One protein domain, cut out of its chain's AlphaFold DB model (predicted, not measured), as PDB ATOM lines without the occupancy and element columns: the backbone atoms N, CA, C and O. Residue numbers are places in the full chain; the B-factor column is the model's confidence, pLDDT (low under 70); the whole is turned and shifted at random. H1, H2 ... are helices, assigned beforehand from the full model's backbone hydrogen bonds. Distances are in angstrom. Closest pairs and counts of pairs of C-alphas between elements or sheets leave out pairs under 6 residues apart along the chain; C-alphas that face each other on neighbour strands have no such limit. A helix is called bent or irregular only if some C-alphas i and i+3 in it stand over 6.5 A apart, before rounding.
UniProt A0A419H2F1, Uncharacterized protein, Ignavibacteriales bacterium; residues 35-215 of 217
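This is residues 35 to 215 of the 217 residues of an uncharacterized protein of Ignavibacteriales bacterium (UniProt A0A419H2F1). You are looking at an elongated bundle of six helices or arms, H1, H2, H5, H6, H7 and H9a, with H2 in its middle; H8 and the long link before it lie at one end. There are 181 printed residues, with nine named helices, H1 to H9 in order, and no named strand: all helix. The whole is compact, with a radius of gyration of the C-alphas of 17.4 A and spans of 56 by 34 by 25 A.

Find C-alpha 36 at (281.090, 227.495, 242.403); from there H1 runs 30.7 A to residue 56. H2, residues 60 to 80, 31.6 A, is irregular: C-alphas 61 and 64 are 7.2 A apart. Next come H3, 83 to 86, H4, 93 to 99, H5, 103 to 122, 26.8 A, H6, 129 to 142, H7, 144 to 161, 25.7 A, and H8, 173 to 177. H9, residues 184 to 215, assigned as one helix by its hydrogen bonds, is bent, with C-alphas 204 and 207 6.8 A apart; arm H9a is residues 184 to 204, and arm H9b is residues 207 to 215, with C-alpha 215 at (267.994, 186.879, 225.103).

Start at H2, the hub. It forms a hairpin with H1, closest C-alphas Ala 52 and Ala 66, 4.1 A, and touches H5, Lys 68 and Arg 117, 4.9 A. H7 touches H9a, Ile 158 and Lys 185, 7.0 A, opposite ways at 1 degree, a shallow tilt. H6 touches H9b, Gln 140 and Ile 207, 6.5 A. H3 only just touches H4, with 3 pairs of C-alphas within 8 A. H8 touches no helix. Each O i to N i+4 pair is within hydrogen-bond range in H1, H4, H7, H8 and H9a, but 13 of 17 in H2, 13 of 16 in H5, 9 of 10 in H6 and 3 of 5 in H9b; H3 is too short.

The farthest C-alphas, Glu 126 and Lys 171, are 57.2 A apart. The printed part has no cut; the link H7 to H8 is long. Look for pLDDT under 70 at residues 87 to 88, 124 to 130, 167, 170 and 213 to 215.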
ATOM      1  N   PRO A  35     284.896 228.123 244.252       78.44
ATOM      2  CA  PRO A  35     284.252 226.829 244.543       78.44
ATOM      3  C   PRO A  35     282.940 226.554 243.790       78.44
ATOM      4  O   PRO A  35     282.604 225.397 243.565       78.44
ATOM      5  N   ILE A  36     282.261 227.596 243.300       85.44
ATOM      6  CA  ILE A  36     281.090 227.495 242.403       85.44
ATOM      7  C   ILE A  36     281.353 226.656 241.138       85.44
ATOM      8  O   ILE A  36     280.431 226.078 240.570       85.44
ATOM      9  N   VAL A  37     282.614 226.535 240.705       87.62
ATOM     10  CA  VAL A  37     283.002 225.656 239.593       87.62
ATOM     11  C   VAL A  37     282.635 224.196 239.878       87.62
ATOM     12  O   VAL A  37     282.310 223.471 238.943       87.62
ATOM     13  N   ILE A  38     282.627 223.769 241.146       91.81
ATOM     14  CA  ILE A  38     282.184 222.427 241.544       91.81
ATOM     15  C   ILE A  38     280.714 222.225 241.172       91.81
ATOM     16  O   ILE A  38     280.401 221.245 240.505       91.81
ATOM     17  N   ASN A  39     279.839 223.169 241.526       93.06
ATOM     18  CA  ASN A  39     278.408 223.100 241.218       93.06
ATOM     19  C   ASN A  39     278.189 223.024 239.702       93.06
ATOM     20  O   ASN A  39     277.529 222.109 239.226       93.06
ATOM     21  N   ASN A  40     278.868 223.876 238.929       91.12
ATOM     22  CA  ASN A  40     278.777 223.853 237.464       91.12
ATOM     23  C   ASN A  40     279.243 222.516 236.852       91.12
ATOM     24  O   ASN A  40     278.709 222.065 235.837       91.12
ATOM     25  N   LEU A  41     280.276 221.888 237.427       93.88
ATOM     26  CA  LEU A  41     280.755 220.577 236.983       93.88
ATOM     27  C   LEU A  41     279.771 219.463 237.342       93.88
ATOM     28  O   LEU A  41     279.562 218.577 236.515       93.88
ATOM     29  N   LEU A  42     279.152 219.528 238.522       96.94
ATOM     30  CA  LEU A  42     278.114 218.596 238.955       96.94
ATOM     31  C   LEU A  42     276.855 218.711 238.088       96.94
ATOM     32  O   LEU A  42     276.377 217.696 237.590       96.94
ATOM     33  N   ASP A  43     276.381 219.924 237.806       95.38
ATOM     34  CA  ASP A  43     275.262 220.157 236.884       95.38
ATOM     35  C   ASP A  43     275.549 219.559 235.506       95.38
ATOM     36  O   ASP A  43     274.724 218.852 234.922       95.38
ATOM     37  N   LYS A  44     276.769 219.770 235.001       94.75
ATOM     38  CA  LYS A  44     277.209 219.187 233.734       94.75
ATOM     39  C   LYS A  44     277.248 217.657 233.785       94.75
ATOM     40  O   LYS A  44     276.811 217.010 232.835       94.75
ATOM     41  N   THR A  45     277.741 217.070 234.875       97.56
ATOM     42  CA  THR A  45     277.709 215.617 235.092       97.56
ATOM     43  C   THR A  45     276.276 215.093 235.062       97.56
ATOM     44  O   THR A  45     276.013 214.125 234.352       97.56
ATOM     45  N   LYS A  46     275.351 215.744 235.771       97.19
ATOM     46  CA  LYS A  46     273.935 215.365 235.804       97.19
ATOM     47  C   LYS A  46     273.311 215.389 234.410       97.19
ATOM     48  O   LYS A  46     272.717 214.393 234.012       97.19
ATOM     49  N   ILE A  47     273.520 216.463 233.644       95.56
ATOM     50  CA  ILE A  47     273.034 216.577 232.258       95.56
ATOM     51  C   ILE A  47     273.537 215.411 231.402       95.56
ATOM     52  O   ILE A  47     272.763 214.805 230.667       95.56
ATOM     53  N   PHE A  48     274.823 215.067 231.500       96.88
ATOM     54  CA  PHE A  48     275.375 213.955 230.731       96.88
ATOM     55  C   PHE A  48     274.783 212.598 231.127       96.88
ATOM     56  O   PHE A  48     274.489 211.791 230.248       96.88
ATOM     57  N   ILE A  49     274.579 212.337 232.420       96.00
ATOM     58  CA  ILE A  49     273.927 211.098 232.869       96.00
ATOM     59  C   ILE A  49     272.471 211.042 232.390       96.00
ATOM     60  O   ILE A  49     272.044 210.007 231.882       96.00
ATOM     61  N   ASP A  50     271.737 212.151 232.478       93.25
ATOM     62  CA  ASP A  50     270.348 212.231 232.014       93.25
ATOM     63  C   ASP A  50     270.246 211.978 230.504       93.25
ATOM     64  O   ASP A  50     269.407 211.195 230.058       93.25
ATOM     65  N   LEU A  51     271.153 212.557 229.713       92.69
ATOM     66  CA  LEU A  51     271.239 212.286 228.278       92.69
ATOM     67  C   LEU A  51     271.578 210.821 227.988       92.69
ATOM     68  O   LEU A  51     270.952 210.222 227.118       92.69
ATOM     69  N   ALA A  52     272.526 210.224 228.716       93.94
ATOM     70  CA  ALA A  52     272.872 208.816 228.534       93.94
ATOM     71  C   ALA A  52     271.670 207.893 228.794       93.94
ATOM     72  O   ALA A  52     271.421 206.982 228.006       93.94
ATOM     73  N   LEU A  53     270.893 208.162 229.848       92.38
ATOM     74  CA  LEU A  53     269.667 207.423 230.161       92.38
ATOM     75  C   LEU A  53     268.617 207.549 229.049       92.38
ATOM     76  O   LEU A  53     268.036 206.545 228.641       92.38
ATOM     77  N   ILE A  54     268.403 208.763 228.530       90.06
ATOM     78  CA  ILE A  54     267.468 209.004 227.420       90.06
ATOM     79  C   ILE A  54     267.904 208.241 226.165       90.06
ATOM     80  O   ILE A  54     267.064 207.627 225.512       90.06
ATOM     81  N   ILE A  55     269.201 208.265 225.840       90.06
ATOM     82  CA  ILE A  55     269.763 207.601 224.656       90.06
ATOM     83  C   ILE A  55     269.675 206.078 224.782       90.06
ATOM     84  O   ILE A  55     269.337 205.410 223.809       90.06
ATOM     85  N   PHE A  56     269.925 205.514 225.964       89.94
ATOM     86  CA  PHE A  56     269.774 204.073 226.183       89.94
ATOM     87  C   PHE A  56     268.331 203.579 226.046       89.94
ATOM     88  O   PHE A  56     268.124 202.414 225.725       89.94
ATOM     89  N   ALA A  57     267.340 204.453 226.238       88.00
ATOM     90  CA  ALA A  57     265.941 204.141 225.948       88.00
ATOM     91  C   ALA A  57     265.601 204.180 224.443       88.00
ATOM     92  O   ALA A  57     264.477 203.855 224.067       88.00
ATOM     93  N   GLN A  58     266.540 204.600 223.588       87.25
ATOM     94  CA  GLN A  58     266.395 204.596 222.132       87.25
ATOM     95  C   GLN A  58     266.992 203.324 221.507       87.25
ATOM     96  O   GLN A  58     267.556 202.463 222.183       87.25
ATOM     97  N   ASP A  59     266.892 203.249 220.179       84.88
ATOM     98  CA  ASP A  59     267.493 202.210 219.339       84.88
ATOM     99  C   ASP A  59     268.999 202.017 219.644       84.88
ATOM    100  O   ASP A  59     269.733 203.014 219.726       84.88
ATOM    101  N   PRO A  60     269.485 200.760 219.760       86.00
ATOM    102  CA  PRO A  60     270.888 200.443 220.023       86.00
ATOM    103  C   PRO A  60     271.907 201.143 219.127       86.00
ATOM    104  O   PRO A  60     273.033 201.383 219.564       86.00
ATOM    105  N   LYS A  61     271.537 201.532 217.901       82.75
ATOM    106  CA  LYS A  61     272.422 202.294 217.008       82.75
ATOM    107  C   LYS A  61     272.886 203.636 217.581       82.75
ATOM    108  O   LYS A  61     273.899 204.154 217.122       82.75
ATOM    109  N   TYR A  62     272.185 204.183 218.575       84.44
ATOM    110  CA  TYR A  62     272.552 205.434 219.244       84.44
ATOM    111  C   TYR A  62     273.343 205.228 220.539       84.44
ATOM    112  O   TYR A  62     273.845 206.194 221.108       84.44
ATOM    113  N   TRP A  63     273.493 203.995 221.035       88.62
ATOM    114  CA  TRP A  63     274.100 203.745 222.349       88.62
ATOM    115  C   TRP A  63     275.567 204.177 222.450       88.62
ATOM    116  O   TRP A  63     276.041 204.466 223.549       88.62
ATOM    117  N   GLY A  64     276.266 204.328 221.322       87.50
ATOM    118  CA  GLY A  64     277.582 204.965 221.286       87.50
ATOM    119  C   GLY A  64     277.594 206.359 221.921       87.50
ATOM    120  O   GLY A  64     278.475 206.684 222.725       87.50
ATOM    121  N   ASP A  65     276.552 207.154 221.664       87.62
ATOM    122  CA  ASP A  65     276.390 208.465 222.285       87.62
ATOM    123  C   ASP A  65     276.113 208.358 223.789       87.62
ATOM    124  O   ASP A  65     276.549 209.227 224.550       87.62
ATOM    125  N   ALA A  66     275.455 207.296 224.261       92.25
ATOM    126  CA  ALA A  66     275.265 207.074 225.693       92.25
ATOM    127  C   ALA A  66     276.611 206.822 226.393       92.25
ATOM    128  O   ALA A  66     276.928 207.504 227.370       92.25
ATOM    129  N   PHE A  67     277.459 205.935 225.856       93.12
ATOM    130  CA  PHE A  67     278.803 205.687 226.402       93.12
ATOM    131  C   PHE A  67     279.666 206.950 226.435       93.12
ATOM    132  O   PHE A  67     280.344 207.227 227.431       93.12
ATOM    133  N   LYS A  68     279.605 207.751 225.368       91.44
ATOM    134  CA  LYS A  68     280.273 209.052 225.292       91.44
ATOM    135  C   LYS A  68     279.835 209.978 226.424       91.44
ATOM    136  O   LYS A  68     280.680 210.552 227.115       91.44
ATOM    137  N   ASN A  69     278.531 210.103 226.647       94.31
ATOM    138  CA  ASN A  69     277.993 210.947 227.706       94.31
ATOM    139  C   ASN A  69     278.405 210.443 229.103       94.31
ATOM    140  O   ASN A  69     278.858 211.240 229.920       94.31
ATOM    141  N   ILE A  70     278.390 209.129 229.358       96.50
ATOM    142  CA  ILE A  70     278.882 208.544 230.624       96.50
ATOM    143  C   ILE A  70     280.358 208.883 230.852       96.50
ATOM    144  O   ILE A  70     280.757 209.275 231.953       96.50
ATOM    145  N   TYR A  71     281.182 208.790 229.806       96.38
ATOM    146  CA  TYR A  71     282.589 209.164 229.888       96.38
ATOM    147  C   TYR A  71     282.771 210.650 230.226       96.38
ATOM    148  O   TYR A  71     283.587 210.992 231.084       96.38
ATOM    149  N   TYR A  72     282.012 211.549 229.593       95.25
ATOM    150  CA  TYR A  72     282.087 212.982 229.890       95.25
ATOM    151  C   TYR A  72     281.502 213.353 231.259       95.25
ATOM    152  O   TYR A  72     281.996 214.295 231.889       95.25
ATOM    153  N   ALA A  73     280.521 212.598 231.758       96.75
ATOM    154  CA  ALA A  73     280.017 212.709 233.123       96.75
ATOM    155  C   ALA A  73     281.126 212.396 234.139       96.75
ATOM    156  O   ALA A  73     281.409 213.209 235.026       96.75
ATOM    157  N   ALA A  74     281.820 211.269 233.948       97.06
ATOM    158  CA  ALA A  74     282.957 210.878 234.771       97.06
ATOM    159  C   ALA A  74     284.122 211.870 234.651       97.06
ATOM    160  O   ALA A  74     284.720 212.245 235.656       97.06
ATOM    161  N   LEU A  75     284.432 212.343 233.440       95.06
ATOM    162  CA  LEU A  75     285.482 213.339 233.220       95.06
ATOM    163  C   LEU A  75     285.175 214.649 233.956       95.06
ATOM    164  O   LEU A  75     286.076 215.250 234.533       95.06
ATOM    165  N   SER A  76     283.912 215.085 233.954       94.75
ATOM    166  CA  SER A  76     283.477 216.301 234.652       94.75
ATOM    167  C   SER A  76     283.639 216.168 236.168       94.75
ATOM    168  O   SER A  76     284.193 217.076 236.785       94.75
ATOM    169  N   MET A  77     283.300 215.008 236.742       95.88
ATOM    170  CA  MET A  77     283.599 214.691 238.145       95.88
ATOM    171  C   MET A  77     285.107 214.616 238.420       95.88
ATOM    172  O   MET A  77     285.588 215.175 239.400       95.88
ATOM    173  N   GLY A  78     285.887 213.993 237.533       94.12
ATOM    174  CA  GLY A  78     287.339 213.866 237.680       94.12
ATOM    175  C   GLY A  78     288.063 215.212 237.767       94.12
ATOM    176  O   GLY A  78     289.070 215.326 238.463       94.12
ATOM    177  N   ARG A  79     287.527 216.258 237.126       91.50
ATOM    178  CA  ARG A  79     288.051 217.633 237.225       91.50
ATOM    179  C   ARG A  79     287.891 218.236 238.616       91.50
ATOM    180  O   ARG A  79     288.699 219.079 238.990       91.50
ATOM    181  N   ILE A  80     286.879 217.817 239.378       92.12
ATOM    182  CA  ILE A  80     286.605 218.350 240.719       92.12
ATOM    183  C   ILE A  80     287.757 218.023 241.682       92.12
ATOM    184  O   ILE A  80     288.050 218.819 242.573       92.12
ATOM    185  N   LYS A  81     288.470 216.911 241.451       86.56
ATOM    186  CA  LYS A  81     289.639 216.497 242.243       86.56
ATOM    187  C   LYS A  81     290.704 217.587 242.369       86.56
ATOM    188  O   LYS A  81     291.291 217.761 243.435       86.56
ATOM    189  N   ASP A  82     290.958 218.304 241.280       83.44
ATOM    190  CA  ASP A  82     291.906 219.412 241.265       83.44
ATOM    191  C   ASP A  82     291.411 220.525 240.343       83.44
ATOM    192  O   ASP A  82     291.925 220.746 239.245       83.44
ATOM    193  N   ILE A  83     290.373 221.229 240.805       80.31
ATOM    194  CA  ILE A  83     289.772 222.326 240.040       80.31
ATOM    195  C   ILE A  83     290.815 223.364 239.624       80.31
ATOM    196  O   ILE A  83     290.775 223.803 238.485       80.31
ATOM    197  N   ASN A  84     291.791 223.658 240.491       70.81
ATOM    198  CA  ASN A  84     292.778 224.716 240.286       70.81
ATOM    199  C   ASN A  84     293.686 224.447 239.076       70.81
ATOM    200  O   ASN A  84     294.192 225.390 238.470       70.81
ATOM    201  N   THR A  85     293.920 223.174 238.736       73.31
ATOM    202  CA  THR A  85     294.772 222.782 237.602       73.31
ATOM    203  C   THR A  85     293.975 222.240 236.413       73.31
ATOM    204  O   THR A  85     294.460 222.287 235.283       73.31
ATOM    205  N   LEU A  86     292.744 221.759 236.634       79.19
ATOM    206  CA  LEU A  86     291.928 221.049 235.638       79.19
ATOM    207  C   LEU A  86     290.643 221.786 235.221       79.19
ATOM    208  O   LEU A  86     289.788 221.223 234.523       79.19
ATOM    209  N   ALA A  87     290.466 223.044 235.619       64.50
ATOM    210  CA  ALA A  87     289.324 223.825 235.161       64.50
ATOM    211  C   ALA A  87     289.441 224.256 233.694       64.50
ATOM    212  O   ALA A  87     288.419 224.283 233.008       64.50
ATOM    213  N   VAL A  88     290.644 224.553 233.193       69.12
ATOM    214  CA  VAL A  88     290.848 224.997 231.805       69.12
ATOM    215  C   VAL A  88     291.260 223.817 230.929       69.12
ATOM    216  O   VAL A  88     292.147 223.036 231.275       69.12
ATOM    217  N   THR A  89     290.606 223.677 229.779       72.00
ATOM    218  CA  THR A  89     290.953 222.657 228.789       72.00
ATOM    219  C   THR A  89     292.317 222.950 228.177       72.00
ATOM    220  O   THR A  89     292.586 224.074 227.764       72.00
ATOM    221  N   SER A  90     293.159 221.926 228.072       77.00
ATOM    222  CA  SER A  90     294.463 222.008 227.414       77.00
ATOM    223  C   SER A  90     294.663 220.858 226.436       77.00
ATOM    224  O   SER A  90     293.934 219.863 226.451       77.00
ATOM    225  N   GLU A  91     295.743 220.917 225.667       72.88
ATOM    226  CA  GLU A  91     296.264 219.716 225.024       72.88
ATOM    227  C   GLU A  91     296.498 218.619 226.084       72.88
ATOM    228  O   GLU A  91     296.903 218.895 227.223       72.88
ATOM    229  N   HIS A  92     296.126 217.380 225.756       82.31
ATOM    230  CA  HIS A  92     296.126 216.225 226.668       82.31
ATOM    231  C   HIS A  92     295.252 216.350 227.930       82.31
ATOM    232  O   HIS A  92     295.460 215.608 228.892       82.31
ATOM    233  N   PHE A  93     294.247 217.228 227.932       86.56
ATOM    234  CA  PHE A  93     293.358 217.459 229.074       86.56
ATOM    235  C   PHE A  93     292.826 216.176 229.731       86.56
ATOM    236  O   PHE A  93     292.985 215.970 230.931       86.56
ATOM    237  N   HIS A  94     292.272 215.263 228.931       91.00
ATOM    238  CA  HIS A  94     291.725 213.994 229.418       91.00
ATOM    239  C   HIS A  94     292.775 213.165 230.162       91.00
ATOM    240  O   HIS A  94     292.509 212.627 231.233       91.00
ATOM    241  N   LYS A  95     293.995 213.097 229.616       89.06
ATOM    242  CA  LYS A  95     295.112 212.374 230.228       89.06
ATOM    243  C   LYS A  95     295.472 212.987 231.581       89.06
ATOM    244  O   LYS A  95     295.645 212.239 232.537       89.06
ATOM    245  N   LYS A  96     295.529 214.321 231.675       90.06
ATOM    246  CA  LYS A  96     295.836 215.037 232.925       90.06
ATOM    247  C   LYS A  96     294.802 214.751 234.015       90.06
ATOM    248  O   LYS A  96     295.194 214.420 235.130       90.06
ATOM    249  N   VAL A  97     293.508 214.785 233.676       92.56
ATOM    250  CA  VAL A  97     292.422 214.459 234.622       92.56
ATOM    251  C   VAL A  97     292.619 213.061 235.217       92.56
ATOM    252  O   VAL A  97     292.584 212.879 236.432       92.56
ATOM    253  N   TRP A  98     292.901 212.061 234.381       94.12
ATOM    254  CA  TRP A  98     293.015 210.682 234.858       94.12
ATOM    255  C   TRP A  98     294.361 210.339 235.504       94.12
ATOM    256  O   TRP A  98     294.433 209.428 236.334       94.12
ATOM    257  N   GLN A  99     295.430 211.070 235.178       91.00
ATOM    258  CA  GLN A  99     296.757 210.892 235.775       91.00
ATOM    259  C   GLN A  99     296.786 211.149 237.282       91.00
ATOM    260  O   GLN A  99     297.613 210.557 237.973       91.00
ATOM    261  N   ILE A 100     295.886 211.985 237.798       88.56
ATOM    262  CA  ILE A 100     295.784 212.269 239.234       88.56
ATOM    263  C   ILE A 100     294.696 211.441 239.935       88.56
ATOM    264  O   ILE A 100     294.575 211.469 241.159       88.56
ATOM    265  N   ALA A 101     293.903 210.676 239.182       89.25
ATOM    266  CA  ALA A 101     292.829 209.860 239.734       89.25
ATOM    267  C   ALA A 101     293.369 208.606 240.459       89.25
ATOM    268  O   ALA A 101     294.463 208.129 240.110       89.25
ATOM    269  N   PRO A 102     292.618 208.051 241.437       89.88
ATOM    270  CA  PRO A 102     292.932 206.763 242.056       89.88
ATOM    271  C   PRO A 102     293.142 205.656 241.019       89.88
ATOM    272  O   PRO A 102     292.603 205.706 239.913       89.88
ATOM    273  N   LYS A 103     293.922 204.625 241.368       90.31
ATOM    274  CA  LYS A 103     294.332 203.577 240.416       90.31
ATOM    275  C   LYS A 103     293.142 202.896 239.732       90.31
ATOM    276  O   LYS A 103     293.217 202.665 238.528       90.31
ATOM    277  N   LYS A 104     292.062 202.582 240.458       90.62
ATOM    278  CA  LYS A 104     290.900 201.887 239.877       90.62
ATOM    279  C   LYS A 104     290.077 202.806 238.975       90.62
ATOM    280  O   LYS A 104     289.767 202.418 237.852       90.62
ATOM    281  N   VAL A 105     289.844 204.045 239.414       92.81
ATOM    282  CA  VAL A 105     289.244 205.122 238.603       92.81
ATOM    283  C   VAL A 105     290.026 205.313 237.299       92.81
ATOM    284  O   VAL A 105     289.447 205.294 236.218       92.81
ATOM    285  N   ARG A 106     291.359 205.424 237.376       93.38
ATOM    286  CA  ARG A 106     292.227 205.579 236.200       93.38
ATOM    287  C   ARG A 106     292.129 204.389 235.254       93.38
ATOM    288  O   ARG A 106     291.896 204.604 234.071       93.38
ATOM    289  N   LYS A 107     292.291 203.163 235.757       92.94
ATOM    290  CA  LYS A 107     292.207 201.952 234.930       92.94
ATOM    291  C   LYS A 107     290.888 201.894 234.169       92.94
ATOM    292  O   LYS A 107     290.874 201.733 232.957       92.94
ATOM    293  N   TYR A 108     289.778 202.109 234.862       95.25
ATOM    294  CA  TYR A 108     288.480 202.029 234.216       95.25
ATOM    295  C   TYR A 108     288.239 203.190 233.241       95.25
ATOM    296  O   TYR A 108     288.052 202.966 232.046       95.25
ATOM    297  N   PHE A 109     288.301 204.442 233.700       95.50
ATOM    298  CA  PHE A 109     287.904 205.574 232.863       95.50
ATOM    299  C   PHE A 109     288.927 205.932 231.782       95.50
ATOM    300  O   PHE A 109     288.531 206.322 230.688       95.50
ATOM    301  N   ASN A 110     290.232 205.803 232.039       92.94
ATOM    302  CA  ASN A 110     291.259 206.173 231.060       92.94
ATOM    303  C   ASN A 110     291.648 205.038 230.116       92.94
ATOM    304  O   ASN A 110     291.986 205.322 228.970       92.94
ATOM    305  N   GLU A 111     291.670 203.796 230.598       89.62
ATOM    306  CA  GLU A 111     292.175 202.664 229.811       89.62
ATOM    307  C   GLU A 111     291.041 201.868 229.166       89.62
ATOM    308  O   GLU A 111     291.247 201.339 228.082       89.62
ATOM    309  N   SER A 112     289.842 201.835 229.762       92.00
ATOM    310  CA  SER A 112     288.692 201.115 229.201       92.00
ATOM    311  C   SER A 112     287.638 202.053 228.603       92.00
ATOM    312  O   SER A 112     287.519 202.143 227.381       92.00
ATOM    313  N   LEU A 113     286.915 202.830 229.420       93.56
ATOM    314  CA  LEU A 113     285.774 203.620 228.935       93.56
ATOM    315  C   LEU A 113     286.189 204.707 227.928       93.56
ATOM    316  O   LEU A 113     285.425 205.056 227.032       93.56
ATOM    317  N   ARG A 114     287.420 205.226 228.025       93.00
ATOM    318  CA  ARG A 114     287.980 206.134 227.015       93.00
ATOM    319  C   ARG A 114     288.074 205.479 225.637       93.00
ATOM    320  O   ARG A 114     287.844 206.178 224.658       93.00
ATOM    321  N   LEU A 115     288.454 204.202 225.555       90.81
ATOM    322  CA  LEU A 115     288.560 203.495 224.277       90.81
ATOM    323  C   LEU A 115     287.177 203.297 223.669       90.81
ATOM    324  O   LEU A 115     286.996 203.623 222.505       90.81
ATOM    325  N   VAL A 116     286.195 202.901 224.484       90.69
ATOM    326  CA  VAL A 116     284.783 202.838 224.072       90.69
ATOM    327  C   VAL A 116     284.322 204.201 223.546       90.69
ATOM    328  O   VAL A 116     283.768 204.299 222.460       90.69
ATOM    329  N   ARG A 117     284.631 205.290 224.260       90.81
ATOM    330  CA  ARG A 117     284.300 206.649 223.810       90.81
ATOM    331  C   ARG A 117     284.979 207.022 222.487       90.81
ATOM    332  O   ARG A 117     284.321 207.581 221.626       90.81
ATOM    333  N   ILE A 118     286.277 206.747 222.326       87.88
ATOM    334  CA  ILE A 118     287.034 207.041 221.091       87.88
ATOM    335  C   ILE A 118     286.457 206.266 219.908       87.88
ATOM    336  O   ILE A 118     286.254 206.855 218.850       87.88
ATOM    337  N   LYS A 119     286.163 204.982 220.124       86.50
ATOM    338  CA  LYS A 119     285.525 204.096 219.156       86.50
ATOM    339  C   LYS A 119     284.255 204.743 218.593       86.50
ATOM    340  O   LYS A 119     284.115 204.878 217.389       86.50
ATOM    341  N   PHE A 120     283.385 205.258 219.461       82.81
ATOM    342  CA  PHE A 120     282.133 205.898 219.042       82.81
ATOM    343  C   PHE A 120     282.249 207.346 218.544       82.81
ATOM    344  O   PHE A 120     281.380 207.792 217.802       82.81
ATOM    345  N   ASP A 121     283.284 208.089 218.940       78.56
ATOM    346  CA  ASP A 121     283.492 209.475 218.494       78.56
ATOM    347  C   ASP A 121     284.080 209.570 217.077       78.56
ATOM    348  O   ASP A 121     283.835 210.558 216.383       78.56
ATOM    349  N   TYR A 122     284.923 208.611 216.682       76.56
ATOM    350  CA  TYR A 122     285.814 208.778 215.526       76.56
ATOM    351  C   TYR A 122     285.752 207.653 214.498       76.56
ATOM    352  O   TYR A 122     286.173 207.867 213.361       76.56
ATOM    353  N   GLU A 123     285.265 206.470 214.863       73.62
ATOM    354  CA  GLU A 123     285.131 205.378 213.904       73.62
ATOM    355  C   GLU A 123     283.765 205.480 213.221       73.62
ATOM    356  O   GLU A 123     282.725 205.623 213.868       73.62
ATOM    357  N   ILE A 124     283.762 205.420 211.888       64.50
ATOM    358  CA  ILE A 124     282.528 205.315 211.109       64.50
ATOM    359  C   ILE A 124     282.019 203.885 211.306       64.50
ATOM    360  O   ILE A 124     282.480 202.958 210.646       64.50
ATOM    361  N   PHE A 125     281.124 203.694 212.275       61.97
ATOM    362  CA  PHE A 125     280.580 202.378 212.598       61.97
ATOM    363  C   PHE A 125     279.555 201.928 211.552       61.97
ATOM    364  O   PHE A 125     278.398 202.355 211.565       61.97
ATOM    365  N   GLU A 126     279.952 200.992 210.692       57.12
ATOM    366  CA  GLU A 126     279.026 200.140 209.944       57.12
ATOM    367  C   GLU A 126     278.463 199.064 210.900       57.12
ATOM    368  O   GLU A 126     278.946 197.946 210.974       57.12
ATOM    369  N   GLN A 127     277.497 199.472 211.730       54.03
ATOM    370  CA  GLN A 127     276.548 198.667 212.523       54.03
ATOM    371  C   GLN A 127     276.879 197.175 212.784       54.03
ATOM    372  O   GLN A 127     276.225 196.287 212.240       54.03
ATOM    373  N   GLU A 128     277.743 196.877 213.757       60.22
ATOM    374  CA  GLU A 128     277.713 195.575 214.445       60.22
ATOM    375  C   GLU A 128     277.117 195.737 215.848       60.22
ATOM    376  O   GLU A 128     277.802 196.057 216.821       60.22
ATOM    377  N   THR A 129     275.806 195.500 215.967       61.78
ATOM    378  CA  THR A 129     275.066 195.588 217.240       61.78
ATOM    379  C   THR A 129     275.664 194.710 218.341       61.78
ATOM    380  O   THR A 129     275.549 195.054 219.513       61.78
ATOM    381  N   SER A 130     276.335 193.605 218.001       63.81
ATOM    382  CA  SER A 130     277.057 192.725 218.935       63.81
ATOM    383  C   SER A 130     278.101 193.466 219.782       63.81
ATOM    384  O   SER A 130     278.199 193.196 220.981       63.81
ATOM    385  N   SER A 131     278.814 194.439 219.204       78.12
ATOM    386  CA  SER A 131     279.845 195.221 219.898       78.12
ATOM    387  C   SER A 131     279.257 196.068 221.034       78.12
ATOM    388  O   SER A 131     279.862 196.198 222.096       78.12
ATOM    389  N   TYR A 132     278.036 196.583 220.861       83.44
ATOM    390  CA  TYR A 132     277.394 197.465 221.843       83.44
ATOM    391  C   TYR A 132     276.981 196.714 223.106       83.44
ATOM    392  O   TYR A 132     277.120 197.226 224.215       83.44
ATOM    393  N   PHE A 133     276.503 195.478 222.948       84.88
ATOM    394  CA  PHE A 133     276.136 194.636 224.085       84.88
ATOM    395  C   PHE A 133     277.362 194.198 224.887       84.88
ATOM    396  O   PHE A 133     277.290 194.168 226.111       84.88
ATOM    397  N   GLN A 134     278.495 193.933 224.229       87.56
ATOM    398  CA  GLN A 134     279.752 193.638 224.926       87.56
ATOM    399  C   GLN A 134     280.231 194.837 225.756       87.56
ATOM    400  O   GLN A 134     280.604 194.669 226.917       87.56
ATOM    401  N   ASP A 135     280.166 196.053 225.203       90.31
ATOM    402  CA  ASP A 135     280.504 197.264 225.958       90.31
ATOM    403  C   ASP A 135     279.542 197.497 227.134       90.31
ATOM    404  O   ASP A 135     279.972 197.922 228.208       90.31
ATOM    405  N   LEU A 136     278.246 197.204 226.955       89.75
ATOM    406  CA  LEU A 136     277.240 197.297 228.016       89.75
ATOM    407  C   LEU A 136     277.503 196.297 229.141       89.75
ATOM    408  O   LEU A 136     277.498 196.688 230.306       89.75
ATOM    409  N   GLU A 137     277.761 195.031 228.813       89.81
ATOM    410  CA  GLU A 137     278.109 194.002 229.798       89.81
ATOM    411  C   GLU A 137     279.398 194.371 230.538       89.81
ATOM    412  O   GLU A 137     279.467 194.283 231.767       89.81
ATOM    413  N   HIS A 138     280.405 194.867 229.815       91.56
ATOM    414  CA  HIS A 138     281.631 195.359 230.430       91.56
ATOM    415  C   HIS A 138     281.355 196.542 231.374       91.56
ATOM    416  O   HIS A 138     281.937 196.606 232.461       91.56
ATOM    417  N   LEU A 139     280.471 197.474 230.996       91.81
ATOM    418  CA  LEU A 139     280.050 198.578 231.861       91.81
ATOM    419  C   LEU A 139     279.355 198.048 233.119       91.81
ATOM    420  O   LEU A 139     279.772 198.393 234.221       91.81
ATOM    421  N   GLN A 140     278.377 197.155 232.970       91.94
ATOM    422  CA  GLN A 140     277.648 196.543 234.080       91.94
ATOM    423  C   GLN A 140     278.586 195.878 235.098       91.94
ATOM    424  O   GLN A 140     278.425 196.050 236.302       91.94
ATOM    425  N   GLN A 141     279.579 195.125 234.621       92.38
ATOM    426  CA  GLN A 141     280.463 194.333 235.479       92.38
ATOM    427  C   GLN A 141     281.542 195.169 236.177       92.38
ATOM    428  O   GLN A 141     281.981 194.816 237.271       92.38
ATOM    429  N   ASN A 142     281.995 196.261 235.551       94.69
ATOM    430  CA  ASN A 142     283.224 196.939 235.967       94.69
ATOM    431  C   ASN A 142     283.027 198.383 236.448       94.69
ATOM    432  O   ASN A 142     283.957 198.944 237.026       94.69
ATOM    433  N   ALA A 143     281.860 199.003 236.233       95.00
ATOM    434  CA  ALA A 143     281.662 200.432 236.486       95.00
ATOM    435  C   ALA A 143     281.403 200.792 237.960       95.00
ATOM    436  O   ALA A 143     281.816 201.870 238.396       95.00
ATOM    437  N   THR A 144     280.767 199.914 238.745       95.44
ATOM    438  CA  THR A 144     280.286 200.232 240.106       95.44
ATOM    439  C   THR A 144     281.389 200.758 241.023       95.44
ATOM    440  O   THR A 144     281.263 201.831 241.614       95.44
ATOM    441  N   MET A 145     282.504 200.031 241.129       96.12
ATOM    442  CA  MET A 145     283.596 200.400 242.033       96.12
ATOM    443  C   MET A 145     284.326 201.688 241.593       96.12
ATOM    444  O   MET A 145     284.498 202.570 242.434       96.12
ATOM    445  N   PRO A 146     284.723 201.864 240.315       96.56
ATOM    446  CA  PRO A 146     285.278 203.126 239.826       96.56
ATOM    447  C   PRO A 146     284.370 204.340 240.035       96.56
ATOM    448  O   PRO A 146     284.869 205.400 240.408       96.56
ATOM    449  N   PHE A 147     283.059 204.212 239.809       96.75
ATOM    450  CA  PHE A 147     282.130 205.314 240.058       96.75
ATOM    451  C   PHE A 147     282.001 205.632 241.544       96.75
ATOM    452  O   PHE A 147     282.055 206.803 241.902       96.75
ATOM    453  N   SER A 148     281.901 204.616 242.402       96.62
ATOM    454  CA  SER A 148     281.857 204.805 243.856       96.62
ATOM    455  C   SER A 148     283.106 205.534 244.378       96.62
ATOM    456  O   SER A 148     282.981 206.538 245.078       96.62
ATOM    457  N   GLU A 149     284.309 205.122 243.954       96.25
ATOM    458  CA  GLU A 149     285.558 205.813 244.318       96.25
ATOM    459  C   GLU A 149     285.598 207.262 243.805       96.25
ATOM    460  O   GLU A 149     286.091 208.156 244.494       96.25
ATOM    461  N   LEU A 150     285.085 207.512 242.597       95.94
ATOM    462  CA  LEU A 150     285.043 208.853 242.020       95.94
ATOM    463  C   LEU A 150     284.045 209.763 242.750       95.94
ATOM    464  O   LEU A 150     284.379 210.909 243.040       95.94
ATOM    465  N   ILE A 151     282.853 209.260 243.076       97.25
ATOM    466  CA  ILE A 151     281.831 209.985 243.845       97.25
ATOM    467  C   ILE A 151     282.366 210.348 245.229       97.25
ATOM    468  O   ILE A 151     282.188 211.476 245.681       97.25
ATOM    469  N   GLU A 152     283.068 209.423 245.882       96.75
ATOM    470  CA  GLU A 152     283.648 209.677 247.197       96.75
ATOM    471  C   GLU A 152     284.774 210.718 247.149       96.75
ATOM    472  O   GLU A 152     284.849 211.599 248.004       96.75
ATOM    473  N   GLU A 153     285.624 210.698 246.120       94.31
ATOM    474  CA  GLU A 153     286.597 211.776 245.906       94.31
ATOM    475  C   GLU A 153     285.887 213.126 245.722       94.31
ATOM    476  O   GLU A 153     286.281 214.114 246.340       94.31
ATOM    477  N   VAL A 154     284.812 213.182 244.928       95.94
ATOM    478  CA  VAL A 154     284.036 214.416 244.726       95.94
ATOM    479  C   VAL A 154     283.422 214.907 246.039       95.94
ATOM    480  O   VAL A 154     283.538 216.094 246.345       95.94
ATOM    481  N   ARG A 155     282.841 214.012 246.848       96.81
ATOM    482  CA  ARG A 155     282.299 214.329 248.179       96.81
ATOM    483  C   ARG A 155     283.362 214.964 249.076       96.81
ATOM    484  O   ARG A 155     283.157 216.057 249.603       96.81
ATOM    485  N   ASN A 156     284.543 214.354 249.142       94.62
ATOM    486  CA  ASN A 156     285.675 214.878 249.908       94.62
ATOM    487  C   ASN A 156     286.129 216.266 249.422       94.62
ATOM    488  O   ASN A 156     286.484 217.130 250.231       94.62
ATOM    489  N   GLN A 157     286.104 216.526 248.111       92.25
ATOM    490  CA  GLN A 157     286.430 217.852 247.575       92.25
ATOM    491  C   GLN A 157     285.358 218.898 247.886       92.25
ATOM    492  O   GLN A 157     285.725 220.035 248.190       92.25
ATOM    493  N   ILE A 158     284.069 218.539 247.855       93.31
ATOM    494  CA  ILE A 158     282.979 219.421 248.300       93.31
ATOM    495  C   ILE A 158     283.233 219.823 249.754       93.31
ATOM    496  O   ILE A 158     283.301 221.015 250.052       93.31
ATOM    497  N   ASP A 159     283.463 218.859 250.646       91.62
ATOM    498  CA  ASP A 159     283.696 219.145 252.063       91.62
ATOM    499  C   ASP A 159     284.939 219.997 252.303       91.62
ATOM    500  O   ASP A 159     284.901 220.951 253.079       91.62
ATOM    501  N   LYS A 160     286.030 219.717 251.587       89.62
ATOM    502  CA  LYS A 160     287.262 220.502 251.680       89.62
ATOM    503  C   LYS A 160     287.059 221.944 251.210       89.62
ATOM    504  O   LYS A 160     287.462 222.885 251.901       89.62
ATOM    505  N   LYS A 161     286.460 222.131 250.031       87.69
ATOM    506  CA  LYS A 161     286.323 223.438 249.363       87.69
ATOM    507  C   LYS A 161     285.227 224.303 249.976       87.69
ATOM    508  O   LYS A 161     285.351 225.522 249.948       87.69
ATOM    509  N   TYR A 162     284.222 223.684 250.588       87.75
ATOM    510  CA  TYR A 162     283.161 224.347 251.344       87.75
ATOM    511  C   TYR A 162     283.321 224.190 252.864       87.75
ATOM    512  O   TYR A 162     282.351 224.349 253.598       87.75
ATOM    513  N   SER A 163     284.527 223.905 253.363       83.81
ATOM    514  CA  SER A 163     284.784 223.640 254.793       83.81
ATOM    515  C   SER A 163     284.348 224.776 255.729       83.81
ATOM    516  O   SER A 163     283.957 224.526 256.865       83.81
ATOM    517  N   GLN A 164     284.367 226.020 255.245       78.12
ATOM    518  CA  GLN A 164     283.921 227.207 255.987       78.12
ATOM    519  C   GLN A 164     282.444 227.563 255.753       78.12
ATOM    520  O   GLN A 164     281.940 228.542 256.301       78.12
ATOM    521  N   CYS A 165     281.739 226.794 254.925       80.50
ATOM    522  CA  CYS A 165     280.341 227.022 254.610       80.50
ATOM    523  C   CYS A 165     279.447 226.093 255.417       80.50
ATOM    524  O   CYS A 165     279.557 224.871 255.365       80.50
ATOM    525  N   THR A 166     278.524 226.708 256.150       71.75
ATOM    526  CA  THR A 166     277.398 226.009 256.767       71.75
ATOM    527  C   THR A 166     276.214 225.980 255.799       71.75
ATOM    528  O   THR A 166     276.222 226.669 254.774       71.75
ATOM    529  N   CYS A 167     275.167 225.220 256.135       69.44
ATOM    530  CA  CYS A 167     273.904 225.220 255.385       69.44
ATOM    531  C   CYS A 167     273.192 226.590 255.377       69.44
ATOM    532  O   CYS A 167     272.217 226.785 254.658       69.44
ATOM    533  N   ASP A 168     273.687 227.560 256.149       75.94
ATOM    534  CA  ASP A 168     273.235 228.944 256.138       75.94
ATOM    535  C   ASP A 168     274.029 229.763 255.101       75.94
ATOM    536  O   ASP A 168     275.172 230.181 255.331       75.94
ATOM    537  N   HIS A 169     273.413 230.018 253.941       74.19
ATOM    538  CA  HIS A 169     274.025 230.794 252.854       74.19
ATOM    539  C   HIS A 169     274.426 232.216 253.296       74.19
ATOM    540  O   HIS A 169     275.416 232.759 252.802       74.19
ATOM    541  N   SER A 170     273.725 232.792 254.283       69.38
ATOM    542  CA  SER A 170     274.015 234.110 254.859       69.38
ATOM    543  C   SER A 170     275.222 234.105 255.804       69.38
ATOM    544  O   SER A 170     275.656 235.161 256.268       69.38
ATOM    545  N   LYS A 171     275.807 232.938 256.084       76.50
ATOM    546  CA  LYS A 171     277.041 232.786 256.870       76.50
ATOM    547  C   LYS A 171     278.194 232.195 256.061       76.50
ATOM    548  O   LYS A 171     279.342 232.352 256.459       76.50
ATOM    549  N   CYS A 172     277.918 231.587 254.911       81.44
ATOM    550  CA  CYS A 172     278.935 231.077 253.995       81.44
ATOM    551  C   CYS A 172     279.565 232.212 253.167       81.44
ATOM    552  O   CYS A 172     278.904 232.856 252.350       81.44
ATOM    553  N   CYS A 173     280.869 232.426 253.342       77.12
ATOM    554  CA  CYS A 173     281.641 233.428 252.603       77.12
ATOM    555  C   CYS A 173     281.597 233.214 251.084       77.12
ATOM    556  O   CYS A 173     281.425 234.174 250.338       77.12
ATOM    557  N   ILE A 174     281.659 231.953 250.651       80.62
ATOM    558  CA  ILE A 174     281.602 231.541 249.243       80.62
ATOM    559  C   ILE A 174     280.224 231.832 248.633       80.62
ATOM    560  O   ILE A 174     280.134 232.231 247.480       80.62
ATOM    561  N   CYS A 175     279.134 231.649 249.386       84.50
ATOM    562  CA  CYS A 175     277.787 231.973 248.906       84.50
ATOM    563  C   CYS A 175     277.617 233.492 248.777       84.50
ATOM    564  O   CYS A 175     277.111 233.977 247.767       84.50
ATOM    565  N   LYS A 176     278.098 234.256 249.767       82.69
ATOM    566  CA  LYS A 176     278.059 235.724 249.735       82.69
ATOM    567  C   LYS A 176     278.873 236.321 248.595       82.69
ATOM    568  O   LYS A 176     278.399 237.250 247.948       82.69
ATOM    569  N   SER A 177     280.084 235.819 248.353       81.56
ATOM    570  CA  SER A 177     281.005 236.383 247.357       81.56
ATOM    571  C   SER A 177     280.441 236.352 245.936       81.56
ATOM    572  O   SER A 177     280.776 237.240 245.151       81.56
ATOM    573  N   VAL A 178     279.574 235.379 245.631       82.00
ATOM    574  CA  VAL A 178     278.907 235.211 244.324       82.00
ATOM    575  C   VAL A 178     277.437 235.615 244.320       82.00
ATOM    576  O   VAL A 178     276.764 235.435 243.311       82.00
ATOM    577  N   GLY A 179     276.917 236.146 245.429       82.75
ATOM    578  CA  GLY A 179     275.508 236.528 245.531       82.75
ATOM    579  C   GLY A 179     274.540 235.345 245.404       82.75
ATOM    580  O   GLY A 179     273.450 235.505 244.853       82.75
ATOM    581  N   ALA A 180     274.928 234.158 245.883       85.31
ATOM    582  CA  ALA A 180     274.056 232.990 245.885       85.31
ATOM    583  C   ALA A 180     272.832 233.228 246.781       85.31
ATOM    584  O   ALA A 180     272.946 233.740 247.896       85.31
ATOM    585  N   LYS A 181     271.655 232.823 246.292       85.75
ATOM    586  CA  LYS A 181     270.378 232.907 247.026       85.75
ATOM    587  C   LYS A 181     270.136 231.701 247.941       85.75
ATOM    588  O   LYS A 181     269.188 231.687 248.719       85.75
ATOM    589  N   THR A 182     270.976 230.686 247.812       87.12
ATOM    590  CA  THR A 182     270.836 229.341 248.369       87.12
ATOM    591  C   THR A 182     272.206 228.828 248.821       87.12
ATOM    592  O   THR A 182     273.245 229.431 248.533       87.12
ATOM    593  N   CYS A 183     272.225 227.739 249.595       89.44
ATOM    594  CA  CYS A 183     273.475 227.150 250.068       89.44
ATOM    595  C   CYS A 183     274.129 226.319 248.957       89.44
ATOM    596  O   CYS A 183     273.728 225.183 248.717       89.44
ATOM    597  N   LEU A 184     275.196 226.845 248.353       90.12
ATOM    598  CA  LEU A 184     275.939 226.153 247.292       90.12
ATOM    599  C   LEU A 184     276.523 224.804 247.736       90.12
ATOM    600  O   LEU A 184     276.613 223.892 246.917       90.12
ATOM    601  N   LYS A 185     276.916 224.664 249.014       92.44
ATOM    602  CA  LYS A 185     277.379 223.376 249.559       92.44
ATOM    603  C   LYS A 185     276.241 222.357 249.564       92.44
ATOM    604  O   LYS A 185     276.448 221.240 249.106       92.44
ATOM    605  N   GLY A 186     275.075 222.749 250.083       92.06
ATOM    606  CA  GLY A 186     273.885 221.897 250.124       92.06
ATOM    607  C   GLY A 186     273.488 221.447 248.723       92.06
ATOM    608  O   GLY A 186     273.423 220.255 248.469       92.06
ATOM    609  N   GLU A 187     273.396 222.387 247.782       93.00
ATOM    610  CA  GLU A 187     273.108 222.073 246.377       93.00
ATOM    611  C   GLU A 187     274.120 221.098 245.765       93.00
ATOM    612  O   GLU A 187     273.734 220.155 245.083       93.00
ATOM    613  N   ALA A 188     275.420 221.292 246.013       95.06
ATOM    614  CA  ALA A 188     276.447 220.389 245.501       95.06
ATOM    615  C   ALA A 188     276.298 218.964 246.061       95.06
ATOM    616  O   ALA A 188     276.493 217.997 245.325       95.06
ATOM    617  N   VAL A 189     275.946 218.828 247.344       95.94
ATOM    618  CA  VAL A 189     275.673 217.526 247.970       95.94
ATOM    619  C   VAL A 189     274.423 216.894 247.359       95.94
ATOM    620  O   VAL A 189     274.507 215.765 246.882       95.94
ATOM    621  N   ASP A 190     273.318 217.635 247.271       96.62
ATOM    622  CA  ASP A 190     272.048 217.147 246.721       96.62
ATOM    623  C   ASP A 190     272.203 216.679 245.261       96.62
ATOM    624  O   ASP A 190     271.703 215.623 244.864       96.62
ATOM    625  N   ILE A 191     272.939 217.440 244.441       97.62
ATOM    626  CA  ILE A 191     273.214 217.068 243.047       97.62
ATOM    627  C   ILE A 191     274.105 215.821 242.986       97.62
ATOM    628  O   ILE A 191     273.859 214.942 242.157       97.62
ATOM    629  N   LEU A 192     275.130 215.715 243.840       98.25
ATOM    630  CA  LEU A 192     275.994 214.532 243.882       98.25
ATOM    631  C   LEU A 192     275.211 213.273 244.284       98.25
ATOM    632  O   LEU A 192     275.442 212.209 243.708       98.25
ATOM    633  N   GLU A 193     274.272 213.386 245.222       98.31
ATOM    634  CA  GLU A 193     273.383 212.291 245.620       98.31
ATOM    635  C   GLU A 193     272.440 211.874 244.481       98.31
ATOM    636  O   GLU A 193     272.286 210.677 244.218       98.31
ATOM    637  N   ASP A 194     271.872 212.834 243.738       98.25
ATOM    638  CA  ASP A 194     271.076 212.541 242.537       98.25
ATOM    639  C   ASP A 194     271.909 211.816 241.467       98.25
ATOM    640  O   ASP A 194     271.468 210.809 240.907       98.25
ATOM    641  N   ILE A 195     273.137 212.281 241.218       98.31
ATOM    642  CA  ILE A 195     274.084 211.643 240.292       98.31
ATOM    643  C   ILE A 195     274.397 210.214 240.741       98.31
ATOM    644  O   ILE A 195     274.323 209.295 239.924       98.31
ATOM    645  N   GLN A 196     274.722 210.013 242.022       98.44
ATOM    646  CA  GLN A 196     275.015 208.692 242.576       98.44
ATOM    647  C   GLN A 196     273.836 207.744 242.354       98.44
ATOM    648  O   GLN A 196     274.017 206.668 241.790       98.44
ATOM    649  N   ARG A 197     272.623 208.170 242.718       98.25
ATOM    650  CA  ARG A 197     271.398 207.385 242.533       98.25
ATOM    651  C   ARG A 197     271.171 207.013 241.068       98.25
ATOM    652  O   ARG A 197     270.861 205.861 240.778       98.25
ATOM    653  N   LYS A 198     271.336 207.961 240.141       97.44
ATOM    654  CA  LYS A 198     271.157 207.719 238.700       97.44
ATOM    655  C   LYS A 198     272.194 206.759 238.131       97.44
ATOM    656  O   LYS A 198     271.840 205.904 237.330       97.44
ATOM    657  N   ILE A 199     273.453 206.873 238.550       97.25
ATOM    658  CA  ILE A 199     274.524 205.962 238.126       97.25
ATOM    659  C   ILE A 199     274.273 204.551 238.668       97.25
ATOM    660  O   ILE A 199     274.387 203.589 237.914       97.25
ATOM    661  N   THR A 200     273.892 204.425 239.941       96.50
ATOM    662  CA  THR A 200     273.514 203.137 240.537       96.50
ATOM    663  C   THR A 200     272.346 202.512 239.779       96.50
ATOM    664  O   THR A 200     272.472 201.387 239.311       96.50
ATOM    665  N   ASN A 201     271.260 203.257 239.550       95.69
ATOM    666  CA  ASN A 201     270.107 202.773 238.785       95.69
ATOM    667  C   ASN A 201     270.489 202.357 237.352       95.69
ATOM    668  O   ASN A 201     270.067 201.307 236.869       95.69
ATOM    669  N   LEU A 202     271.335 203.148 236.682       94.81
ATOM    670  CA  LEU A 202     271.826 202.827 235.347       94.81
ATOM    671  C   LEU A 202     272.532 201.462 235.321       94.81
ATOM    672  O   LEU A 202     272.240 200.631 234.463       94.81
ATOM    673  N   ILE A 203     273.463 201.243 236.251       94.81
ATOM    674  CA  ILE A 203     274.316 200.050 236.283       94.81
ATOM    675  C   ILE A 203     273.549 198.817 236.776       94.81
ATOM    676  O   ILE A 203     273.722 197.731 236.225       94.81
ATOM    677  N   GLU A 204     272.721 198.971 237.808       94.25
ATOM    678  CA  GLU A 204     272.106 197.852 238.532       94.25
ATOM    679  C   GLU A 204     270.721 197.463 238.007       94.25
ATOM    680  O   GLU A 204     270.289 196.330 238.221       94.25
ATOM    681  N   GLU A 205     270.041 198.355 237.285       92.81
ATOM    682  CA  GLU A 205     268.693 198.100 236.767       92.81
ATOM    683  C   GLU A 205     268.637 198.253 235.246       92.81
ATOM    684  O   GLU A 205     268.369 197.283 234.536       92.81
ATOM    685  N   LYS A 206     268.953 199.444 234.722       92.50
ATOM    686  CA  LYS A 206     268.715 199.769 233.304       92.50
ATOM    687  C   LYS A 206     269.554 198.927 232.350       92.50
ATOM    688  O   LYS A 206     269.018 198.339 231.418       92.50
ATOM    689  N   ILE A 207     270.863 198.833 232.566       91.50
ATOM    690  CA  ILE A 207     271.734 198.022 231.703       91.50
ATOM    691  C   ILE A 207     271.366 196.525 231.755       91.50
ATOM    692  O   ILE A 207     271.261 195.897 230.695       91.50
ATOM    693  N   PRO A 208     271.105 195.932 232.935       90.50
ATOM    694  CA  PRO A 208     270.563 194.577 233.029       90.50
ATOM    695  C   PRO A 208     269.246 194.364 232.267       90.50
ATOM    696  O   PRO A 208     269.062 193.310 231.662       90.50
ATOM    697  N   GLU A 209     268.323 195.331 232.271       90.06
ATOM    698  CA  GLU A 209     267.081 195.260 231.481       90.06
ATOM    699  C   GLU A 209     267.379 195.210 229.973       90.06
ATOM    700  O   GLU A 209     266.886 194.328 229.266       90.06
ATOM    701  N   LEU A 210     268.250 196.105 229.496       86.81
ATOM    702  CA  LEU A 210     268.626 196.204 228.083       86.81
ATOM    703  C   LEU A 210     269.324 194.934 227.582       86.81
ATOM    704  O   LEU A 210     269.032 194.451 226.491       86.81
ATOM    705  N   THR A 211     270.195 194.345 228.399       79.50
ATOM    706  CA  THR A 211     270.916 193.102 228.066       79.50
ATOM    707  C   THR A 211     270.029 191.851 228.126       79.50
ATOM    708  O   THR A 211     270.239 190.918 227.349       79.50
ATOM    709  N   LYS A 212     269.009 191.816 228.998       77.31
ATOM    710  CA  LYS A 212     268.039 190.705 229.075       77.31
ATOM    711  C   LYS A 212     267.049 190.691 227.913       77.31
ATOM    712  O   LYS A 212     266.734 189.603 227.437       77.31
ATOM    713  N   SER A 213     266.590 191.860 227.457       62.16
ATOM    714  CA  SER A 213     265.599 191.978 226.371       62.16
ATOM    715  C   SER A 213     266.012 191.241 225.085       62.16
ATOM    716  O   SER A 213     265.172 190.646 224.424       62.16
ATOM    717  N   LYS A 214     267.320 191.160 224.809       57.78
ATOM    718  CA  LYS A 214     267.892 190.470 223.645       57.78
ATOM    719  C   LYS A 214     267.958 188.944 223.762       57.78
ATOM    720  O   LYS A 214     268.036 188.269 222.750       57.78
ATOM    721  N   ARG A 215     267.944 188.356 224.966       52.31
ATOM    722  CA  ARG A 215     267.994 186.879 225.103       52.31
ATOM    723  C   ARG A 215     266.671 186.195 224.730       52.31
ATOM    724  O   ARG A 215     266.583 184.975 224.832       52.31
TER     725      ARG A 215